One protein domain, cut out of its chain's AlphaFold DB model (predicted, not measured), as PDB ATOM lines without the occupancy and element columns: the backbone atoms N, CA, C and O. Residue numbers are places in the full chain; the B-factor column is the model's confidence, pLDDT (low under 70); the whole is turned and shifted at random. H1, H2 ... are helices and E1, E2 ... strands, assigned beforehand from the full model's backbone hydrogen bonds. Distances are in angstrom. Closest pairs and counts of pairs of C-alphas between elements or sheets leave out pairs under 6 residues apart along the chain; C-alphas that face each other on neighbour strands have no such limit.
ATOM      1  N   LYS A 116     220.719 240.377 199.460       91.62
ATOM      2  CA  LYS A 116     220.542 238.949 199.777       91.62
ATOM      3  C   LYS A 116     221.502 238.077 198.970       91.62
ATOM      4  O   LYS A 116     222.056 237.132 199.530       91.62
ATOM      5  N   LYS A 117     221.707 238.381 197.683       94.19
ATOM      6  CA  LYS A 117     222.663 237.662 196.824       94.19
ATOM      7  C   LYS A 117     224.088 237.813 197.358       94.19
ATOM      8  O   LYS A 117     224.725 236.805 197.653       94.19
ATOM      9  N   GLU A 118     224.523 239.044 197.608       92.94
ATOM     10  CA  GLU A 118     225.845 239.347 198.171       92.94
ATOM     11  C   GLU A 118     226.071 238.654 199.525       92.94
ATOM     12  O   GLU A 118     227.099 238.008 199.748       92.94
ATOM     13  N   LYS A 119     225.072 238.692 200.418       92.81
ATOM     14  CA  LYS A 119     225.121 237.993 201.708       92.81
ATOM     15  C   LYS A 119     225.303 236.486 201.533       92.81
ATOM     16  O   LYS A 119     226.107 235.882 202.241       92.81
ATOM     17  N   MET A 120     224.576 235.870 200.603       91.25
ATOM     18  CA  MET A 120     224.691 234.435 200.333       91.25
ATOM     19  C   MET A 120     226.057 234.073 199.753       91.25
ATOM     20  O   MET A 120     226.618 233.043 200.126       91.25
ATOM     21  N   ASP A 121     226.625 234.921 198.901       92.62
ATOM     22  CA  ASP A 121     227.956 234.703 198.338       92.62
ATOM     23  C   ASP A 121     229.043 234.816 199.413       92.62
ATOM     24  O   ASP A 121     229.901 233.935 199.515       92.62
ATOM     25  N   HIS A 122     228.941 235.790 200.321       90.44
ATOM     26  CA  HIS A 122     229.807 235.858 201.499       90.44
ATOM     27  C   HIS A 122     229.642 234.661 202.439       90.44
ATOM     28  O   HIS A 122     230.626 234.197 203.022       90.44
ATOM     29  N   VAL A 123     228.426 234.142 202.623       90.12
ATOM     30  CA  VAL A 123     228.204 232.938 203.438       90.12
ATOM     31  C   VAL A 123     228.872 231.725 202.798       90.12
ATOM     32  O   VAL A 123     229.553 230.990 203.508       90.12
ATOM     33  N   LYS A 124     228.748 231.545 201.477       90.19
ATOM     34  CA  LYS A 124     229.398 230.447 200.742       90.19
ATOM     35  C   LYS A 124     230.921 230.533 200.803       90.19
ATOM     36  O   LYS A 124     231.560 229.533 201.092       90.19
ATOM     37  N   GLN A 125     231.497 231.717 200.585       88.69
ATOM     38  CA  GLN A 125     232.952 231.922 200.635       88.69
ATOM     39  C   GLN A 125     233.557 231.585 202.005       88.69
ATOM     40  O   GLN A 125     234.691 231.126 202.081       88.69
ATOM     41  N   ASN A 126     232.809 231.830 203.083       86.44
ATOM     42  CA  ASN A 126     233.255 231.586 204.456       86.44
ATOM     43  C   ASN A 126     232.826 230.222 205.007       86.44
ATOM     44  O   ASN A 126     233.156 229.899 206.150       86.44
ATOM     45  N   MET A 127     232.044 229.452 204.249       88.56
ATOM     46  CA  MET A 127     231.537 228.163 204.693       88.56
ATOM     47  C   MET A 127     232.706 227.181 204.866       88.56
ATOM     48  O   MET A 127     233.599 227.158 204.019       88.56
ATOM     49  N   PRO A 128     232.727 226.367 205.938       88.88
ATOM     50  CA  PRO A 128     233.715 225.303 206.058       88.88
ATOM     51  C   PRO A 128     233.543 224.323 204.895       88.88
ATOM     52  O   PRO A 128     232.444 223.818 204.656       88.88
ATOM     53  N   GLU A 129     234.630 224.078 204.170       87.69
ATOM     54  CA  GLU A 129     234.664 223.162 203.036       87.69
ATOM     55  C   GLU A 129     235.536 221.962 203.406       87.69
ATOM     56  O   GLU A 129     236.735 222.101 203.669       87.69
ATOM     57  N   GLU A 130     234.924 220.782 203.439       85.94
ATOM     58  CA  GLU A 130     235.619 219.510 203.613       85.94
ATOM     59  C   GLU A 130     235.913 218.937 202.228       85.94
ATOM     60  O   GLU A 130     235.019 218.504 201.503       85.94
ATOM     61  N   THR A 131     237.185 218.964 201.844       86.56
ATOM     62  CA  THR A 131     237.647 218.416 200.567       86.56
ATOM     63  C   THR A 131     238.286 217.054 200.804       86.56
ATOM     64  O   THR A 131     239.292 216.934 201.508       86.56
ATOM     65  N   THR A 132     237.694 216.006 200.232       85.56
ATOM     66  CA  THR A 132     238.243 214.647 200.268       85.56
ATOM     67  C   THR A 132     239.131 214.434 199.048       85.56
ATOM     68  O   THR A 132     238.636 214.287 197.930       85.56
ATOM     69  N   MET A 133     240.445 214.422 199.245       85.69
ATOM     70  CA  MET A 133     241.399 214.072 198.197       85.69
ATOM     71  C   MET A 133     241.713 212.583 198.281       85.69
ATOM     72  O   MET A 133     242.203 212.099 199.300       85.69
ATOM     73  N   VAL A 134     241.439 211.846 197.207       85.88
ATOM     74  CA  VAL A 134     241.855 210.447 197.080       85.88
ATOM     75  C   VAL A 134     243.225 210.433 196.416       85.88
ATOM     76  O   VAL A 134     243.372 210.880 195.280       85.88
ATOM     77  N   LEU A 135     244.234 209.942 197.130       83.88
ATOM     78  CA  LEU A 135     245.573 209.746 196.601       83.88
ATOM     79  C   LEU A 135     245.521 208.734 195.447       83.88
ATOM     80  O   LEU A 135     245.013 207.620 195.632       83.88
ATOM     81  N   THR A 155     242.729 208.180 201.430       85.50
ATOM     82  CA  THR A 155     241.944 209.414 201.508       85.50
ATOM     83  C   THR A 155     242.580 210.409 202.466       85.50
ATOM     84  O   THR A 155     242.763 210.106 203.643       85.50
ATOM     85  N   ILE A 156     242.844 211.621 201.988       84.31
ATOM     86  CA  ILE A 156     243.207 212.772 202.812       84.31
ATOM     87  C   ILE A 156     241.992 213.698 202.870       84.31
ATOM     88  O   ILE A 156     241.579 214.258 201.853       84.31
ATOM     89  N   CYS A 157     241.424 213.873 204.060       84.88
ATOM     90  CA  CYS A 157     240.397 214.883 204.299       84.88
ATOM     91  C   CYS A 157     241.077 216.186 204.716       84.88
ATOM     92  O   CYS A 157     241.662 216.264 205.795       84.88
ATOM     93  N   SER A 158     241.003 217.206 203.862       83.69
ATOM     94  CA  SER A 158     241.429 218.560 204.203       83.69
ATOM     95  C   SER A 158     240.196 219.393 204.524       83.69
ATOM     96  O   SER A 158     239.330 219.586 203.666       83.69
ATOM     97  N   SER A 159     240.106 219.865 205.768       84.06
ATOM     98  CA  SER A 159     239.087 220.827 206.184       84.06
ATOM     99  C   SER A 159     239.648 222.229 206.009       84.06
ATOM    100  O   SER A 159     240.629 222.589 206.661       84.06
ATOM    101  N   LYS A 160     239.011 223.049 205.174       81.19
ATOM    102  CA  LYS A 160     239.263 224.490 205.187       81.19
ATOM    103  C   LYS A 160     238.596 225.084 206.422       81.19
ATOM    104  O   LYS A 160     237.417 224.833 206.680       81.19
ATOM    105  N   GLU A 161     239.357 225.850 207.197       78.19
ATOM    106  CA  GLU A 161     238.821 226.588 208.338       78.19
ATOM    107  C   GLU A 161     237.760 227.579 207.841       78.19
ATOM    108  O   GLU A 161     238.046 228.458 207.029       78.19
ATOM    109  N   GLY A 162     236.526 227.412 208.314       83.12
ATOM    110  CA  GLY A 162     235.386 228.235 207.928       83.12
ATOM    111  C   GLY A 162     234.364 228.353 209.052       83.12
ATOM    112  O   GLY A 162     234.419 227.650 210.065       83.12
ATOM    113  N   ILE A 163     233.413 229.265 208.879       83.50
ATOM    114  CA  ILE A 163     232.392 229.593 209.872       83.50
ATOM    115  C   ILE A 163     231.069 228.970 209.428       83.50
ATOM    116  O   ILE A 163     230.529 229.281 208.367       83.50
ATOM    117  N   VAL A 164     230.516 228.084 210.259       87.31
ATOM    118  CA  VAL A 164     229.188 227.499 210.019       87.31
ATOM    119  C   VAL A 164     228.150 228.631 209.950       87.31
ATOM    120  O   VAL A 164     228.134 229.459 210.861       87.31
ATOM    121  N   PRO A 165     227.222 228.655 208.969       85.62
ATOM    122  CA  PRO A 165     226.267 229.757 208.804       85.62
ATOM    123  C   PRO A 165     225.489 230.117 210.079       85.62
ATOM    124  O   PRO A 165     225.284 231.289 210.367       85.62
ATOM    125  N   LYS A 166     225.126 229.115 210.893       87.44
ATOM    126  CA  LYS A 166     224.414 229.296 212.174       87.44
ATOM    127  C   LYS A 166     225.247 229.957 213.278       87.44
ATOM    128  O   LYS A 166     224.673 230.456 214.238       87.44
ATOM    129  N   ARG A 167     226.580 229.883 213.196       88.06
ATOM    130  CA  ARG A 167     227.507 230.455 214.187       88.06
ATOM    131  C   ARG A 167     227.910 231.892 213.864       88.06
ATOM    132  O   ARG A 167     228.527 232.527 214.712       88.06
ATOM    133  N   ARG A 168     227.570 232.394 212.674       87.12
ATOM    134  CA  ARG A 168     227.841 233.780 212.291       87.12
ATOM    135  C   ARG A 168     227.037 234.743 213.158       87.12
ATOM    136  O   ARG A 168     225.877 234.475 213.483       87.12
ATOM    137  N   LYS A 169     227.625 235.892 213.480       88.94
ATOM    138  CA  LYS A 169     226.972 236.947 214.272       88.94
ATOM    139  C   LYS A 169     225.774 237.555 213.539       88.94
ATOM    140  O   LYS A 169     224.772 237.889 214.160       88.94
ATOM    141  N   ASP A 170     225.856 237.630 212.213       91.00
ATOM    142  CA  ASP A 170     224.836 238.206 211.335       91.00
ATOM    143  C   ASP A 170     223.720 237.226 210.929       91.00
ATOM    144  O   ASP A 170     222.863 237.584 210.116       91.00
ATOM    145  N   PHE A 171     223.682 236.005 211.481       88.81
ATOM    146  CA  PHE A 171     222.712 234.975 211.079       88.81
ATOM    147  C   PHE A 171     221.253 235.400 211.302       88.81
ATOM    148  O   PHE A 171     220.394 235.140 210.463       88.81
ATOM    149  N   ARG A 172     220.963 236.079 212.420       88.19
ATOM    150  CA  ARG A 172     219.608 236.559 212.757       88.19
ATOM    151  C   ARG A 172     219.281 237.929 212.152       88.19
ATOM    152  O   ARG A 172     218.140 238.366 212.243       88.19
ATOM    153  N   MET A 173     220.261 238.612 211.559       88.56
ATOM    154  CA  MET A 173     220.131 239.993 211.091       88.56
ATOM    155  C   MET A 173     219.849 240.003 209.584       88.56
ATOM    156  O   MET A 173     220.644 239.493 208.800       88.56
ATOM    157  N   GLY A 174     218.724 240.573 209.148       85.50
ATOM    158  CA  GLY A 174     218.319 240.528 207.733       85.50
ATOM    159  C   GLY A 174     219.106 241.472 206.819       85.50
ATOM    160  O   GLY A 174     219.457 241.089 205.709       85.50
ATOM    161  N   ARG A 175     219.412 242.682 207.303       88.50
ATOM    162  CA  ARG A 175     219.983 243.797 206.520       88.50
ATOM    163  C   ARG A 175     221.460 244.078 206.823       88.50
ATOM    164  O   ARG A 175     221.962 245.151 206.522       88.50
ATOM    165  N   VAL A 176     222.155 243.132 207.458       91.31
ATOM    166  CA  VAL A 176     223.554 243.304 207.882       91.31
ATOM    167  C   VAL A 176     224.407 242.139 207.389       91.31
ATOM    168  O   VAL A 176     223.998 240.978 207.491       91.31
ATOM    169  N   ILE A 177     225.586 242.464 206.857       91.31
ATOM    170  CA  ILE A 177     226.658 241.528 206.505       91.31
ATOM    171  C   ILE A 177     227.867 241.899 207.367       91.31
ATOM    172  O   ILE A 177     228.345 243.030 207.306       91.31
ATOM    173  N   ILE A 178     228.353 240.961 208.185       89.88
ATOM    174  CA  ILE A 178     229.523 241.179 209.051       89.88
ATOM    175  C   ILE A 178     230.733 240.450 208.462       89.88
ATOM    176  O   ILE A 178     230.687 239.247 208.202       89.88
ATOM    177  N   ASN A 179     231.844 241.172 208.292       88.19
ATOM    178  CA  ASN A 179     233.126 240.580 207.923       88.19
ATOM    179  C   ASN A 179     233.875 240.093 209.176       88.19
ATOM    180  O   ASN A 179     234.536 240.868 209.865       88.19
ATOM    181  N   GLU A 180     233.789 238.795 209.466       81.31
ATOM    182  CA  GLU A 180     234.438 238.179 210.634       81.31
ATOM    183  C   GLU A 180     235.938 237.874 210.414       81.31
ATOM    184  O   GLU A 180     236.652 237.576 211.369       81.31
ATOM    185  N   ASN A 181     236.452 238.011 209.182       78.00
ATOM    186  CA  ASN A 181     237.830 237.646 208.816       78.00
ATOM    187  C   ASN A 181     238.842 238.801 208.896       78.00
ATOM    188  O   ASN A 181     240.037 238.580 208.695       78.00
ATOM    189  N   ALA A 182     238.391 240.029 209.162       67.19
ATOM    190  CA  ALA A 182     239.195 241.241 208.976       67.19
ATOM    191  C   ALA A 182     240.374 241.405 209.962       67.19
ATOM    192  O   ALA A 182     241.272 242.204 209.721       67.19
ATOM    193  N   LEU A 183     240.406 240.653 211.066       64.56
ATOM    194  CA  LEU A 183     241.254 240.961 212.226       64.56
ATOM    195  C   LEU A 183     242.502 240.074 212.381       64.56
ATOM    196  O   LEU A 183     243.085 240.008 213.464       64.56
ATOM    197  N   LYS A 184     242.954 239.399 211.315       65.06
ATOM    198  CA  LYS A 184     244.137 238.511 211.376       65.06
ATOM    199  C   LYS A 184     245.441 239.237 211.753       65.06
ATOM    200  O   LYS A 184     246.368 238.589 212.224       65.06
ATOM    201  N   ASN A 185     245.481 240.565 211.614       64.56
ATOM    202  CA  ASN A 185     246.662 241.397 211.871       64.56
ATOM    203  C   ASN A 185     246.616 242.144 213.218       64.56
ATOM    204  O   ASN A 185     247.421 243.046 213.445       64.56
ATOM    205  N   ASN A 186     245.684 241.810 214.112       67.50
ATOM    206  CA  ASN A 186     245.598 242.487 215.400       67.50
ATOM    207  C   ASN A 186     246.778 242.112 216.306       67.50
ATOM    208  O   ASN A 186     247.123 240.937 216.450       67.50
ATOM    209  N   ILE A 187     247.357 243.124 216.952       74.50
ATOM    210  CA  ILE A 187     248.354 242.969 218.013       74.50
ATOM    211  C   ILE A 187     247.736 242.068 219.087       74.50
ATOM    212  O   ILE A 187     246.748 242.437 219.724       74.50
ATOM    213  N   LYS A 188     248.286 240.863 219.262       73.38
ATOM    214  CA  LYS A 188     247.886 239.968 220.349       73.38
ATOM    215  C   LYS A 188     248.416 240.565 221.648       73.38
ATOM    216  O   LYS A 188     249.616 240.531 221.894       73.38
ATOM    217  N   ILE A 189     247.525 241.168 222.426       77.38
ATOM    218  CA  ILE A 189     247.820 241.620 223.781       77.38
ATOM    219  C   ILE A 189     247.249 240.560 224.709       77.38
ATOM    220  O   ILE A 189     246.032 240.373 224.769       77.38
ATOM    221  N   ASP A 190     248.136 239.850 225.394       86.44
ATOM    222  CA  ASP A 190     247.730 238.880 226.397       86.44
ATOM    223  C   ASP A 190     247.226 239.595 227.652       86.44
ATOM    224  O   ASP A 190     247.600 240.730 227.962       86.44
ATOM    225  N   LEU A 191     246.331 238.922 228.367       90.44
ATOM    226  CA  LEU A 191     245.745 239.457 229.583       90.44
ATOM    227  C   LEU A 191     246.820 239.541 230.685       90.44
ATOM    228  O   LEU A 191     247.535 238.556 230.895       90.44
ATOM    229  N   PRO A 192     246.944 240.671 231.407       92.81
ATOM    230  CA  PRO A 192     247.898 240.767 232.500       92.81
ATOM    231  C   PRO A 192     247.572 239.765 233.616       92.81
ATOM    232  O   PRO A 192     246.415 239.401 233.838       92.81
ATOM    233  N   TYR A 193     248.607 239.342 234.348       93.94
ATOM    234  CA  TYR A 193     248.465 238.379 235.437       93.94
ATOM    235  C   TYR A 193     247.463 238.850 236.502       93.94
ATOM    236  O   TYR A 193     247.477 240.008 236.915       93.94
ATOM    237  N   GLY A 194     246.626 237.925 236.977       93.50
ATOM    238  CA  GLY A 194     245.687 238.161 238.075       93.50
ATOM    239  C   GLY A 194     244.390 238.876 237.692       93.50
ATOM    240  O   GLY A 194     243.529 239.018 238.554       93.50
ATOM    241  N   PHE A 195     244.215 239.283 236.431       92.62
ATOM    242  CA  PHE A 195     242.971 239.889 235.954       92.62
ATOM    243  C   PHE A 195     242.133 238.911 235.137       92.62
ATOM    244  O   PHE A 195     242.665 238.096 234.384       92.62
ATOM    245  N   ASN A 196     240.809 239.036 235.238       93.62
ATOM    246  CA  ASN A 196     239.883 238.446 234.272       93.62
ATOM    247  C   ASN A 196     239.656 239.401 233.093       93.62
ATOM    248  O   ASN A 196     239.748 240.618 233.237       93.62
ATOM    249  N   LYS A 197     239.290 238.863 231.921       90.06
ATOM    250  CA  LYS A 197     239.088 239.673 230.705       90.06
ATOM    251  C   LYS A 197     238.076 240.804 230.920       90.06
ATOM    252  O   LYS A 197     238.361 241.948 230.591       90.06
ATOM    253  N   LEU A 198     236.932 240.483 231.524       91.94
ATOM    254  CA  LEU A 198     235.860 241.447 231.795       91.94
ATOM    255  C   LEU A 198     236.300 242.554 232.763       91.94
ATOM    256  O   LEU A 198     235.938 243.715 232.595       91.94
ATOM    257  N   GLU A 199     237.085 242.195 233.778       93.19
ATOM    258  CA  GLU A 199     237.607 243.149 234.761       93.19
ATOM    259  C   GLU A 199     238.624 244.085 234.113       93.19
ATOM    260  O   GLU A 199     238.571 245.296 234.315       93.19
ATOM    261  N   TYR A 200     239.514 243.532 233.291       93.19
ATOM    262  CA  TYR A 200     240.526 244.307 232.591       93.19
ATOM    263  C   TYR A 200     239.915 245.268 231.566       93.19
ATOM    264  O   TYR A 200     240.293 246.435 231.524       93.19
ATOM    265  N   GLU A 201     238.921 244.825 230.793       92.00
ATOM    266  CA  GLU A 201     238.178 245.698 229.874       92.00
ATOM    267  C   GLU A 201     237.486 246.844 230.624       92.00
ATOM    268  O   GLU A 201     237.565 247.995 230.200       92.00
ATOM    269  N   ALA A 202     236.869 246.570 231.778       91.62
ATOM    270  CA  ALA A 202     236.260 247.611 232.603       91.62
ATOM    271  C   ALA A 202     237.286 248.635 233.123       91.62
ATOM    272  O   ALA A 202     236.973 249.823 233.201       91.62
ATOM    273  N   LEU A 203     238.507 248.193 233.451       90.12
ATOM    274  CA  LEU A 203     239.604 249.078 233.848       90.12
ATOM    275  C   LEU A 203     240.100 249.936 232.680       90.12
ATOM    276  O   LEU A 203     240.280 251.138 232.856       90.12
ATOM    277  N   LEU A 204     240.277 249.351 231.492       90.06
ATOM    278  CA  LEU A 204     240.687 250.082 230.287       90.06
ATOM    279  C   LEU A 204     239.648 251.116 229.844       90.06
ATOM    280  O   LEU A 204     240.009 252.186 229.358       90.06
ATOM    281  N   ASN A 205     238.365 250.819 230.048       90.81
ATOM    282  CA  ASN A 205     237.271 251.734 229.736       90.81
ATOM    283  C   ASN A 205     237.204 252.945 230.686       90.81
ATOM    284  O   ASN A 205     236.437 253.875 230.433       90.81
ATOM    285  N   MET A 206     237.986 252.965 231.771       90.12
ATOM    286  CA  MET A 206     238.069 254.108 232.675       90.12
ATOM    287  C   MET A 206     239.201 255.053 232.238       90.12
ATOM    288  O   MET A 206     240.377 254.718 232.404       90.12
TER     289      MET A 206
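Overview. This is residues 116 to 135 and 155 to 206 of the 248 residues of an uncharacterized protein of Trachipleistophora hominis (UniProt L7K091). This is an open, stretched-out model: helix H1 and a narrow two-stranded ribbon, E1 with E2, lie toward one end, and a long link with no named element, residues 160 to 196, runs from the ribbon past H1 and out to the small helix H2 at the far end. Residues 182 to 190 stand free on the way there, as do residues 193 to 199, of which 197 to 199 belong to H2. The printed part has 72 residues, with two named helices and two named strands in the order H1, E1, E2, H2; the sheet has the order E1 - E2 and is antiparallel. The class is mixed, helices and strands, with 29 residues, under half, in named elements. The whole is extended, with a radius of gyration of the C-alphas of 18.0 A, and its outline is flat, spanning 52 by 38 by 20 A.

Along the chain. Find C-alpha 116 at (220.542, 238.949, 199.777); from there H1, residues 116 to 126, runs 15.4 A to C-alpha 126. Next look at E1, residues 130 to 134, which is 12.8 A long and begins at C-alpha 130, (235.619, 219.510, 203.613). After the cut comes E2, residues 155 to 159, 12.7 A long. Residues 160 to 196 hold no named element. Then find H2, residues 197 to 204, which covers 10.5 A and ends at C-alpha 204, (240.687, 250.082, 230.287).

Arrangement. Start with the two strands: E1 and E2 are antiparallel neighbours, with 159 degrees between their directions. The C-alphas of Glu 130 and Ser 159 face each other at 4.5 A, and so do those of Val 134 and Thr 155 at 4.5 A. Look between the strands for N 131 and O 158, 2.9 A apart, and N 156 and O 133, 2.8 A apart, both within hydrogen-bond range. H1 is joined to E1 by a tight link of 3 residues. H1 and E2 are apart, and H2 is apart from both H1 and E1. In H1 and H2 every O i to N i+4 pair is within hydrogen-bond range.

Size, cuts and confidence. The two C-alphas farthest apart are those of Leu 135 and Met 206, at 57.7 A. Residues 136 to 154 are cut out and not printed; across this cut C-alphas 135 and 155 are 6.1 A apart. The link from E2 to H2 is long, with 37 residues. The mean pLDDT of the printed part is 86.3, and the model's confidence is low, under 70, at residues 182 to 186.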